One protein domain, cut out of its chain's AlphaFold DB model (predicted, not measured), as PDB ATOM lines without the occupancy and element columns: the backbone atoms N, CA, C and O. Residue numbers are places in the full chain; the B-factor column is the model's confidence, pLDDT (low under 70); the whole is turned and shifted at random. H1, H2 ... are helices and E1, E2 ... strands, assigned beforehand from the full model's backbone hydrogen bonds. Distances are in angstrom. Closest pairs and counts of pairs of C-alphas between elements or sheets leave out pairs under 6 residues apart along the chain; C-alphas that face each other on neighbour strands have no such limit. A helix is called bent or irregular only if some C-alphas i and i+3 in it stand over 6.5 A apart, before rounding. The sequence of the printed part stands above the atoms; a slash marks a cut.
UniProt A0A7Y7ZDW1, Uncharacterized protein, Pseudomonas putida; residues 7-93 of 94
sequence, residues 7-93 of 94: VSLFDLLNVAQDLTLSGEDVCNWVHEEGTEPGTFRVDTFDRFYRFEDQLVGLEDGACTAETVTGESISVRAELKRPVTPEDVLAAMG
ATOM      1  N   VAL A   7     188.022 229.687 172.026       89.25
ATOM      2  CA  VAL A   7     186.687 229.526 172.619       89.25
ATOM      3  C   VAL A   7     186.821 229.050 174.065       89.25
ATOM      4  O   VAL A   7     187.850 228.479 174.427       89.25
ATOM      5  N   SER A   8     185.807 229.291 174.899       92.06
ATOM      6  CA  SER A   8     185.734 228.659 176.221       92.06
ATOM      7  C   SER A   8     185.579 227.148 176.052       92.06
ATOM      8  O   SER A   8     184.781 226.673 175.237       92.06
ATOM      9  N   LEU A   9     186.347 226.388 176.831       93.06
ATOM     10  CA  LEU A   9     186.218 224.938 176.889       93.06
ATOM     11  C   LEU A   9     184.828 224.530 177.384       93.06
ATOM     12  O   LEU A   9     184.254 223.582 176.856       93.06
ATOM     13  N   PHE A  10     184.267 225.229 178.370       92.81
ATOM     14  CA  PHE A  10     182.943 224.886 178.890       92.81
ATOM     15  C   PHE A  10     181.855 225.124 177.847       92.81
ATOM     16  O   PHE A  10     181.007 224.252 177.656       92.81
ATOM     17  N   ASP A  11     181.913 226.239 177.117       89.31
ATOM     18  CA  ASP A  11     180.989 226.495 176.009       89.31
ATOM     19  C   ASP A  11     181.074 225.389 174.950       89.31
ATOM     20  O   ASP A  11     180.044 224.866 174.522       89.31
ATOM     21  N   LEU A  12     182.292 224.966 174.588       90.00
ATOM     22  CA  LEU A  12     182.523 223.863 173.654       90.00
ATOM     23  C   LEU A  12     181.891 222.550 174.148       90.00
ATOM     24  O   LEU A  12     181.162 221.901 173.397       90.00
ATOM     25  N   LEU A  13     182.147 222.164 175.400       91.38
ATOM     26  CA  LEU A  13     181.641 220.918 175.991       91.38
ATOM     27  C   LEU A  13     180.113 220.922 176.154       91.38
ATOM     28  O   LEU A  13     179.479 219.876 176.018       91.38
ATOM     29  N   ASN A  14     179.511 222.089 176.395       89.44
ATOM     30  CA  ASN A  14     178.060 222.244 176.514       89.44
ATOM     31  C   ASN A  14     177.323 222.052 175.180       89.44
ATOM     32  O   ASN A  14     176.191 221.564 175.164       89.44
ATOM     33  N   VAL A  15     177.937 222.437 174.057       87.50
ATOM     34  CA  VAL A  15     177.316 222.324 172.723       87.50
ATOM     35  C   VAL A  15     177.749 221.077 171.947       87.50
ATOM     36  O   VAL A  15     177.142 220.765 170.914       87.50
ATOM     37  N   ALA A  16     178.771 220.365 172.430       88.50
ATOM     38  CA  ALA A  16     179.258 219.128 171.837       88.50
ATOM     39  C   ALA A  16     178.150 218.065 171.762       88.50
ATOM     40  O   ALA A  16     177.342 217.888 172.675       88.50
ATOM     41  N   GLN A  17     178.101 217.363 170.634       88.38
ATOM     42  CA  GLN A  17     177.249 216.196 170.441       88.38
ATOM     43  C   GLN A  17     177.964 214.917 170.857       88.38
ATOM     44  O   GLN A  17     177.333 214.040 171.441       88.38
ATOM     45  N   ASP A  18     179.244 214.829 170.516       90.81
ATOM     46  CA  ASP A  18     180.104 213.700 170.828       90.81
ATOM     47  C   ASP A  18     181.499 214.210 171.192       90.81
ATOM     48  O   ASP A  18     181.907 215.300 170.767       90.81
ATOM     49  N   LEU A  19     182.217 213.435 171.996       92.88
ATOM     50  CA  LEU A  19     183.531 213.784 172.508       92.88
ATOM     51  C   LEU A  19     184.468 212.579 172.438       92.88
ATOM     52  O   LEU A  19     184.126 211.462 172.815       92.88
ATOM     53  N   THR A  20     185.707 212.842 172.037       93.69
ATOM     54  CA  THR A  20     186.824 211.907 172.199       93.69
ATOM     55  C   THR A  20     187.975 212.597 172.920       93.69
ATOM     56  O   THR A  20     188.297 213.757 172.646       93.69
ATOM     57  N   LEU A  21     188.603 211.888 173.855       93.12
ATOM     58  CA  LEU A  21     189.755 212.348 174.628       93.12
ATOM     59  C   LEU A  21     190.975 211.520 174.245       93.12
ATOM     60  O   LEU A  21     191.025 210.327 174.515       93.12
ATOM     61  N   SER A  22     191.963 212.130 173.594       91.12
ATOM     62  CA  SER A  22     193.186 211.451 173.136       91.12
ATOM     63  C   SER A  22     192.920 210.172 172.320       91.12
ATOM     64  O   SER A  22     193.720 209.239 172.334       91.12
ATOM     65  N   GLY A  23     191.806 210.146 171.579       87.94
ATOM     66  CA  GLY A  23     191.368 209.000 170.775       87.94
ATOM     67  C   GLY A  23     190.492 207.983 171.515       87.94
ATOM     68  O   GLY A  23     190.085 207.005 170.898       87.94
ATOM     69  N   GLU A  24     190.193 208.208 172.794       92.31
ATOM     70  CA  GLU A  24     189.265 207.399 173.585       92.31
ATOM     71  C   GLU A  24     187.856 207.995 173.547       92.31
ATOM     72  O   GLU A  24     187.689 209.209 173.695       92.31
ATOM     73  N   ASP A  25     186.845 207.143 173.384       92.50
ATOM     74  CA  ASP A  25     185.442 207.561 173.393       92.50
ATOM     75  C   ASP A  25     185.017 208.021 174.793       92.50
ATOM     76  O   ASP A  25     185.270 207.360 175.809       92.50
ATOM     77  N   VAL A  26     184.332 209.163 174.846       94.44
ATOM     78  CA  VAL A  26     183.732 209.675 176.076       94.44
ATOM     79  C   VAL A  26     182.365 209.031 176.267       94.44
ATOM     80  O   VAL A  26     181.495 209.092 175.405       94.44
ATOM     81  N   CYS A  27     182.148 208.428 177.432       94.19
ATOM     82  CA  CYS A  27     180.875 207.794 177.765       94.19
ATOM     83  C   CYS A  27     179.906 208.754 178.469       94.19
ATOM     84  O   CYS A  27     178.695 208.541 178.430       94.19
ATOM     85  N   ASN A  28     180.427 209.775 179.154       93.31
ATOM     86  CA  ASN A  28     179.632 210.766 179.872       93.31
ATOM     87  C   ASN A  28     180.441 212.052 180.094       93.31
ATOM     88  O   ASN A  28     181.652 211.996 180.287       93.31
ATOM     89  N   TRP A  29     179.786 213.209 180.102       94.38
ATOM     90  CA  TRP A  29     180.387 214.462 180.554       94.38
ATOM     91  C   TRP A  29     179.337 215.323 181.241       94.38
ATOM     92  O   TRP A  29     178.182 215.370 180.825       94.38
ATOM     93  N   VAL A  30     179.727 215.986 182.324       93.69
ATOM     94  CA  VAL A  30     178.821 216.798 183.133       93.69
ATOM     95  C   VAL A  30     179.546 217.996 183.726       93.69
ATOM     96  O   VAL A  30     180.676 217.887 184.204       93.69
ATOM     97  N   HIS A  31     178.870 219.140 183.723       92.06
ATOM     98  CA  HIS A  31     179.300 220.303 184.482       92.06
ATOM     99  C   HIS A  31     178.995 220.061 185.971       92.06
ATOM    100  O   HIS A  31     177.831 219.967 186.366       92.06
ATOM    101  N   GLU A  32     180.028 219.895 186.799       90.12
ATOM    102  CA  GLU A  32     179.904 219.687 188.248       90.12
ATOM    103  C   GLU A  32     179.667 221.038 188.949       90.12
ATOM    104  O   GLU A  32     180.567 221.627 189.559       90.12
ATOM    105  N   GLU A  33     178.430 221.539 188.858       77.38
ATOM    106  CA  GLU A  33     178.000 222.750 189.562       77.38
ATOM    107  C   GLU A  33     178.134 222.588 191.091       77.38
ATOM    108  O   GLU A  33     177.824 221.540 191.659       77.38
ATOM    109  N   GLY A  34     178.601 223.639 191.776       69.69
ATOM    110  CA  GLY A  34     178.814 223.638 193.231       69.69
ATOM    111  C   GLY A  34     180.234 223.273 193.685       69.69
ATOM    112  O   GLY A  34     180.489 223.214 194.888       69.69
ATOM    113  N   THR A  35     181.159 223.059 192.747       68.31
ATOM    114  CA  THR A  35     182.607 223.055 193.006       68.31
ATOM    115  C   THR A  35     183.170 224.478 192.842       68.31
ATOM    116  O   THR A  35     182.706 225.222 191.981       68.31
ATOM    117  N   GLU A  36     184.121 224.896 193.690       73.12
ATOM    118  CA  GLU A  36     184.883 226.147 193.510       73.12
ATOM    119  C   GLU A  36     186.381 225.817 193.356       73.12
ATOM    120  O   GLU A  36     186.992 225.354 194.326       73.12
ATOM    121  N   PRO A  37     186.984 226.048 192.171       78.38
ATOM    122  CA  PRO A  37     186.340 226.486 190.926       78.38
ATOM    123  C   PRO A  37     185.391 225.422 190.346       78.38
ATOM    124  O   PRO A  37     185.505 224.238 190.665       78.38
ATOM    125  N   GLY A  38     184.446 225.857 189.506       86.50
ATOM    126  CA  GLY A  38     183.540 224.957 188.792       86.50
ATOM    127  C   GLY A  38     184.321 224.076 187.821       86.50
ATOM    128  O   GLY A  38     185.202 224.570 187.118       86.50
ATOM    129  N   THR A  39     184.017 222.778 187.785       93.62
ATOM    130  CA  THR A  39     184.727 221.824 186.919       93.62
ATOM    131  C   THR A  39     183.788 221.085 185.977       93.62
ATOM    132  O   THR A  39     182.648 220.775 186.315       93.62
ATOM    133  N   PHE A  40     184.282 220.761 184.785       94.12
ATOM    134  CA  PHE A  40     183.640 219.829 183.869       94.12
ATOM    135  C   PHE A  40     184.271 218.453 184.052       94.12
ATOM    136  O   PHE A  40     185.473 218.282 183.833       94.12
ATOM    137  N   ARG A  41     183.472 217.467 184.452       95.06
ATOM    138  CA  ARG A  41     183.901 216.073 184.526       95.06
ATOM    139  C   ARG A  41     183.607 215.383 183.204       95.06
ATOM    140  O   ARG A  41     182.482 215.440 182.724       95.06
ATOM    141  N   VAL A  42     184.603 214.702 182.652       95.31
ATOM    142  CA  VAL A  42     184.498 213.934 181.408       95.31
ATOM    143  C   VAL A  42     184.961 212.505 181.681       95.31
ATOM    144  O   VAL A  42     186.113 212.279 182.043       95.31
ATOM    145  N   ASP A  43     184.051 211.546 181.562       95.81
ATOM    146  CA  ASP A  43     184.268 210.126 181.818       95.81
ATOM    147  C   ASP A  43     184.580 209.384 180.505       95.81
ATOM    148  O   ASP A  43     183.783 209.374 179.566       95.81
ATOM    149  N   THR A  44     185.725 208.709 180.468       93.81
ATOM    150  CA  THR A  44     186.042 207.653 179.490       93.81
ATOM    151  C   THR A  44     185.696 206.286 180.083       93.81
ATOM    152  O   THR A  44     185.242 206.195 181.226       93.81
ATOM    153  N   PHE A  45     185.931 205.208 179.334       91.44
ATOM    154  CA  PHE A  45     185.716 203.851 179.836       91.44
ATOM    155  C   PHE A  45     186.598 203.511 181.056       91.44
ATOM    156  O   PHE A  45     186.116 202.895 182.008       91.44
ATOM    157  N   ASP A  46     187.863 203.946 181.051       90.56
ATOM    158  CA  ASP A  46     188.856 203.546 182.058       90.56
ATOM    159  C   ASP A  46     188.994 204.540 183.219       90.56
ATOM    160  O   ASP A  46     189.316 204.156 184.349       90.56
ATOM    161  N   ARG A  47     188.781 205.835 182.961       93.19
ATOM    162  CA  ARG A  47     188.941 206.898 183.964       93.19
ATOM    163  C   ARG A  47     188.109 208.131 183.649       93.19
ATOM    164  O   ARG A  47     187.537 208.260 182.572       93.19
ATOM    165  N   PHE A  48     188.092 209.074 184.580       94.38
ATOM    166  CA  PHE A  48     187.511 210.390 184.360       94.38
ATOM    167  C   PHE A  48     188.572 211.479 184.469       94.38
ATOM    168  O   PHE A  48     189.562 211.343 185.192       94.38
ATOM    169  N   TYR A  49     188.316 212.579 183.779       94.88
ATOM    170  CA  TYR A  49     189.120 213.785 183.787       94.88
ATOM    171  C   TYR A  49     188.267 214.944 184.275       94.88
ATOM    172  O   TYR A  49     187.049 214.954 184.095       94.88
ATOM    173  N   ARG A  50     188.911 215.923 184.902       95.50
ATOM    174  CA  ARG A  50     188.273 217.177 185.287       95.50
ATOM    175  C   ARG A  50     188.999 218.332 184.639       95.50
ATOM    176  O   ARG A  50     190.230 218.364 184.665       95.50
ATOM    177  N   PHE A  51     188.226 219.270 184.125       95.44
ATOM    178  CA  PHE A  51     188.714 220.491 183.506       95.44
ATOM    179  C   PHE A  51     188.115 221.692 184.227       95.44
ATOM    180  O   PHE A  51     186.926 221.688 184.542       95.44
ATOM    181  N   GLU A  52     188.927 222.710 184.474       95.19
ATOM    182  CA  GLU A  52     188.433 224.060 184.748       95.19
ATOM    183  C   GLU A  52     188.163 224.779 183.425       95.19
ATOM    184  O   GLU A  52     188.674 224.374 182.369       95.19
ATOM    185  N   ASP A  53     187.351 225.836 183.478       93.06
ATOM    186  CA  ASP A  53     187.117 226.648 182.292       93.06
ATOM    187  C   ASP A  53     188.413 227.344 181.866       93.06
ATOM    188  O   ASP A  53     189.141 227.926 182.672       93.06
ATOM    189  N   GLN A  54     188.713 227.248 180.577       93.56
ATOM    190  CA  GLN A  54     189.941 227.752 179.982       93.56
ATOM    191  C   GLN A  54     189.697 228.099 178.515       93.56
ATOM    192  O   GLN A  54     188.840 227.512 177.851       93.56
ATOM    193  N   LEU A  55     190.474 229.048 177.994       93.75
ATOM    194  CA  LEU A  55     190.438 229.386 176.577       93.75
ATOM    195  C   LEU A  55     191.259 228.371 175.786       93.75
ATOM    196  O   LEU A  55     192.469 228.264 175.977       93.75
ATOM    197  N   VAL A  56     190.606 227.670 174.865       92.12
ATOM    198  CA  VAL A  56     191.233 226.663 174.004       92.12
ATOM    199  C   VAL A  56     191.192 227.105 172.547       92.12
ATOM    200  O   VAL A  56     190.214 227.691 172.085       92.12
ATOM    201  N   GLY A  57     192.270 226.845 171.807       90.12
ATOM    202  CA  GLY A  57     192.282 227.025 170.356       90.12
ATOM    203  C   GLY A  57     191.570 225.858 169.680       90.12
ATOM    204  O   GLY A  57     191.990 224.717 169.861       90.12
ATOM    205  N   LEU A  58     190.507 226.139 168.923       84.50
ATOM    206  CA  LEU A  58     189.768 225.123 168.177       84.50
ATOM    207  C   LEU A  58     190.270 225.045 166.728       84.50
ATOM    208  O   LEU A  58     190.153 226.011 165.971       84.50
ATOM    209  N   GLU A  59     190.780 223.881 166.333       84.44
ATOM    210  CA  GLU A  59     191.241 223.573 164.976       84.44
ATOM    211  C   GLU A  59     190.617 222.246 164.517       84.44
ATOM    212  O   GLU A  59     190.773 221.218 165.170       84.44
ATOM    213  N   ASP A  60     189.853 222.262 163.419       83.50
ATOM    214  CA  ASP A  60     189.182 221.078 162.848       83.50
ATOM    215  C   ASP A  60     188.359 220.242 163.860       83.50
ATOM    216  O   ASP A  60     188.326 219.007 163.815       83.50
ATOM    217  N   GLY A  61     187.684 220.928 164.791       80.00
ATOM    218  CA  GLY A  61     186.867 220.303 165.838       80.00
ATOM    219  C   GLY A  61     187.679 219.681 166.980       80.00
ATOM    220  O   GLY A  61     187.118 218.971 167.808       80.00
ATOM    221  N   ALA A  62     188.988 219.923 167.033       88.06
ATOM    222  CA  ALA A  62     189.861 219.481 168.109       88.06
ATOM    223  C   ALA A  62     190.532 220.663 168.813       88.06
ATOM    224  O   ALA A  62     190.776 221.717 168.227       88.06
ATOM    225  N   CYS A  63     190.843 220.474 170.086       91.94
ATOM    226  CA  CYS A  63     191.617 221.402 170.889       91.94
ATOM    227  C   CYS A  63     192.463 220.639 171.913       91.94
ATOM    228  O   CYS A  63     192.263 219.451 172.161       91.94
ATOM    229  N   THR A  64     193.422 221.318 172.531       94.62
ATOM    230  CA  THR A  64     194.152 220.785 173.688       94.62
ATOM    231  C   THR A  64     193.706 221.537 174.931       94.62
ATOM    232  O   THR A  64     193.646 222.765 174.909       94.62
ATOM    233  N   ALA A  65     193.383 220.797 175.987       95.12
ATOM    234  CA  ALA A  65     192.957 221.333 177.272       95.12
ATOM    235  C   ALA A  65     193.798 220.731 178.400       95.12
ATOM    236  O   ALA A  65     194.192 219.565 178.333       95.12
ATOM    237  N   GLU A  66     194.053 221.510 179.444       96.75
ATOM    238  CA  GLU A  66     194.725 221.036 180.652       96.75
ATOM    239  C   GLU A  66     193.700 220.597 181.697       96.75
ATOM    240  O   GLU A  66     192.715 221.290 181.966       96.75
ATOM    241  N   THR A  67     193.919 219.425 182.285       95.56
ATOM    242  CA  THR A  67     193.112 218.936 183.402       95.56
ATOM    243  C   THR A  67     193.504 219.642 184.698       95.56
ATOM    244  O   THR A  67     194.610 220.158 184.843       95.56
ATOM    245  N   VAL A  68     192.650 219.545 185.716       93.69
ATOM    246  CA  VAL A  68     192.962 220.011 187.084       93.69
ATOM    247  C   VAL A  68     194.170 219.301 187.713       93.69
ATOM    248  O   VAL A  68     194.742 219.782 188.687       93.69
ATOM    249  N   THR A  69     194.559 218.136 187.183       93.44
ATOM    250  CA  THR A  69     195.751 217.385 187.606       93.44
ATOM    251  C   THR A  69     197.022 217.818 186.867       93.44
ATOM    252  O   THR A  69     198.101 217.330 187.199       93.44
ATOM    253  N   GLY A  70     196.916 218.736 185.898       93.00
ATOM    254  CA  GLY A  70     198.022 219.210 185.065       93.00
ATOM    255  C   GLY A  70     198.344 218.309 183.868       93.00
ATOM    256  O   GLY A  70     199.420 218.431 183.288       93.00
ATOM    257  N   GLU A  71     197.455 217.382 183.500       94.88
ATOM    258  CA  GLU A  71     197.603 216.570 182.288       94.88
ATOM    259  C   GLU A  71     197.075 217.349 181.076       94.88
ATOM    260  O   GLU A  71     195.942 217.824 181.084       94.88
ATOM    261  N   SER A  72     197.860 217.452 180.002       95.38
ATOM    262  CA  SER A  72     197.379 218.007 178.730       95.38
ATOM    263  C   SER A  72     196.673 216.921 177.917       95.38
ATOM    264  O   SER A  72     197.285 215.912 177.559       95.38
ATOM    265  N   ILE A  73     195.394 217.126 177.603       94.12
ATOM    266  CA  ILE A  73     194.544 216.166 176.893       94.12
ATOM    267  C   ILE A  73     194.054 216.768 175.575       94.12
ATOM    268  O   ILE A  73     193.599 217.911 175.520       94.12
ATOM    269  N   SER A  74     194.130 215.980 174.499       94.44
ATOM    270  CA  SER A  74     193.516 216.341 173.221       94.44
ATOM    271  C   SER A  74     192.022 216.058 173.300       94.44
ATOM    272  O   SER A  74     191.625 214.902 173.403       94.44
ATOM    273  N   VAL A  75     191.195 217.090 173.218       93.44
ATOM    274  CA  VAL A  75     189.737 216.983 173.179       93.44
ATOM    275  C   VAL A  75     189.303 217.148 171.733       93.44
ATOM    276  O   VAL A  75     189.653 218.136 171.093       93.44
ATOM    277  N   ARG A  76     188.537 216.205 171.199       92.50
ATOM    278  CA  ARG A  76     187.884 216.362 169.901       92.50
ATOM    279  C   ARG A  76     186.382 216.320 170.099       92.50
ATOM    280  O   ARG A  76     185.856 215.331 170.599       92.50
ATOM    281  N   ALA A  77     185.725 217.408 169.716       86.12
ATOM    282  CA  ALA A  77     184.297 217.606 169.858       86.12
ATOM    283  C   ALA A  77     183.624 217.585 168.487       86.12
ATOM    284  O   ALA A  77     183.942 218.391 167.609       86.12
ATOM    285  N   GLU A  78     182.669 216.676 168.309       84.25
ATOM    286  CA  GLU A  78     181.760 216.729 167.172       84.25
ATOM    287  C   GLU A  78     180.611 217.674 167.519       84.25
ATOM    288  O   GLU A  78     179.897 217.486 168.504       84.25
ATOM    289  N   LEU A  79     180.453 218.736 166.733       76.12
ATOM    290  CA  LEU A  79     179.437 219.756 166.971       76.12
ATOM    291  C   LEU A  79     178.177 219.435 166.158       76.12
ATOM    292  O   LEU A  79     178.272 218.997 165.014       76.12
ATOM    293  N   LYS A  80     176.984 219.705 166.713       62.06
ATOM    294  CA  LYS A  80     175.684 219.302 166.123       62.06
ATOM    295  C   LYS A  80     175.445 219.745 164.668       62.06
ATOM    296  O   LYS A  80     174.527 219.227 164.032       62.06
ATOM    297  N   ARG A  81     176.176 220.746 164.167       56.12
ATOM    298  CA  ARG A  81     176.113 221.373 162.824       56.12
ATOM    299  C   ARG A  81     177.485 222.013 162.546       56.12
ATOM    300  O   ARG A  81     178.272 222.092 163.485       56.12
ATOM    301  N   PRO A  82     177.812 222.506 161.334       52.53
ATOM    302  CA  PRO A  82     178.927 223.443 161.192       52.53
ATOM    303  C   PRO A  82     178.633 224.671 162.061       52.53
ATOM    304  O   PRO A  82     177.880 225.551 161.658       52.53
ATOM    305  N   VAL A  83     179.156 224.669 163.287       54.41
ATOM    306  CA  VAL A  83     178.993 225.753 164.249       54.41
ATOM    307  C   VAL A  83     179.864 226.886 163.751       54.41
ATOM    308  O   VAL A  83     181.090 226.780 163.693       54.41
ATOM    309  N   THR A  84     179.218 227.955 163.320       60.62
ATOM    310  CA  THR A  84     179.911 229.193 163.003       60.62
ATOM    311  C   THR A  84     180.267 229.902 164.313       60.62
ATOM    312  O   THR A  84     179.581 229.718 165.320       60.62
ATOM    313  N   PRO A  85     181.311 230.745 164.346       57.88
ATOM    314  CA  PRO A  85     181.587 231.591 165.510       57.88
ATOM    315  C   PRO A  85     180.364 232.411 165.965       57.88
ATOM    316  O   PRO A  85     180.230 232.721 167.145       57.88
ATOM    317  N   GLU A  86     179.449 232.722 165.043       64.12
ATOM    318  CA  GLU A  86     178.182 233.404 165.321       64.12
ATOM    319  C   GLU A  86     177.212 232.545 166.148       64.12
ATOM    320  O   GLU A  86     176.539 233.080 167.025       64.12
ATOM    321  N   ASP A  87     177.180 231.225 165.943       61.78
ATOM    322  CA  ASP A  87     176.329 230.305 166.712       61.78
ATOM    323  C   ASP A  87     176.783 230.198 168.179       61.78
ATOM    324  O   ASP A  87     175.952 230.122 169.083       61.78
ATOM    325  N   VAL A  88     178.100 230.244 168.425       60.00
ATOM    326  CA  VAL A  88     178.671 230.255 169.787       60.00
ATOM    327  C   VAL A  88     178.346 231.575 170.482       60.00
ATOM    328  O   VAL A  88     177.833 231.580 171.598       60.00
ATOM    329  N   LEU A  89     178.553 232.704 169.798       61.03
ATOM    330  CA  LEU A  89     178.236 234.031 170.337       61.03
ATOM    331  C   LEU A  89     176.734 234.212 170.613       61.03
ATOM    332  O   LEU A  89     176.367 234.869 171.586       61.03
ATOM    333  N   ALA A  90     175.859 233.619 169.794       58.66
ATOM    334  CA  ALA A  90     174.413 233.649 170.008       58.66
ATOM    335  C   ALA A  90     173.978 232.836 171.240       58.66
ATOM    336  O   ALA A  90     173.051 233.243 171.943       58.66
ATOM    337  N   ALA A  91     174.653 231.721 171.533       57.91
ATOM    338  CA  ALA A  91     174.377 230.903 172.714       57.91
ATOM    339  C   ALA A  91     174.765 231.601 174.034       57.91
ATOM    340  O   ALA A  91     174.131 231.355 175.055       57.91
ATOM    341  N   MET A  92     175.747 232.510 174.009       56.00
ATOM    342  CA  MET A  92     176.210 233.260 175.189       56.00
ATOM    343  C   MET A  92     175.352 234.496 175.535       56.00
ATOM    344  O   MET A  92     175.557 235.108 176.582       56.00
ATOM    345  N   GLY A  93     174.440 234.916 174.650       50.97
ATOM    346  CA  GLY A  93     173.717 236.194 174.745       50.97
ATOM    347  C   GLY A  93     172.227 236.119 175.104       50.97
ATOM    348  O   GLY A  93     171.546 237.135 174.949       50.97
TER     349      GLY A  93
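AT A GLANCE: This is residues 7 to 93 of the 94 residues of an uncharacterized protein of Pseudomonas putida (UniProt A0A7Y7ZDW1). One six-stranded sheet curls like part of a barrel round the short helix H1, while H2 ends a tail outside it. It is a folded sheet, bent back into two leaves: E4 and E3 face E1, E7 and E6, with E2 as the hinge. The printed part has 87 residues with two named helices and seven named strands, H1 E1 E2 E3 E4 E5 E6 E7 H2; the class is mixed. The sheet, E4 - E3 - E2 - E1 - E7 - E6, is antiparallel; the whole is compact, with a radius of gyration of the C-alphas of 12.3 A and spans of 34 by 29 by 20 A.

HOW THE PARTS SIT: H1, residues 9 to 15, is on the sheet. E1, residues 16 to 21, forms a hairpin with E2, residues 24 to 32; N 21 and O 24 are 2.8 A apart, within hydrogen-bond range. E2 bends by 64 degrees at residue 27 and forms a hairpin with E3, residues 39 to 44 (N 30 and O 41, 2.8 A). E4, residues 48 to 52, ends the meander E1 E2 E3 E4, each strand the antiparallel neighbour of the one before; N 40 and O 51 are 2.8 A apart. E5, residues 55 to 58, pairs with no named strand; its residues 55 to 56 pair antiparallel with residues 7 to 8. E6, residues 62 to 66, and E7, residues 72 to 79, form a hairpin (N 63 and O 75, 2.8 A). E7 is antiparallel to E1 (N 20 and O 76, 2.9 A). H2, residues 85 to 91, is close to H1 but not clearly touching, their closest C-alphas, Asp 11 and Val 88, 7.6 A apart. In both helices every O i to N i+4 pair is within range.

IN THESE COORDINATES: H1 begins at C-alpha 9, (186.218, 224.938, 176.889). E2 measures 21.3 A and E7 21.5 A. H2 ends at C-alpha 91, (174.377, 230.903, 172.714).

THE WHOLE: The C-alphas farthest apart, Asp 46 and Gly 93, are 36.7 A apart. The printed part has no cut and no long link. Residues 34 to 35 and 80 to 93 are under pLDDT 70.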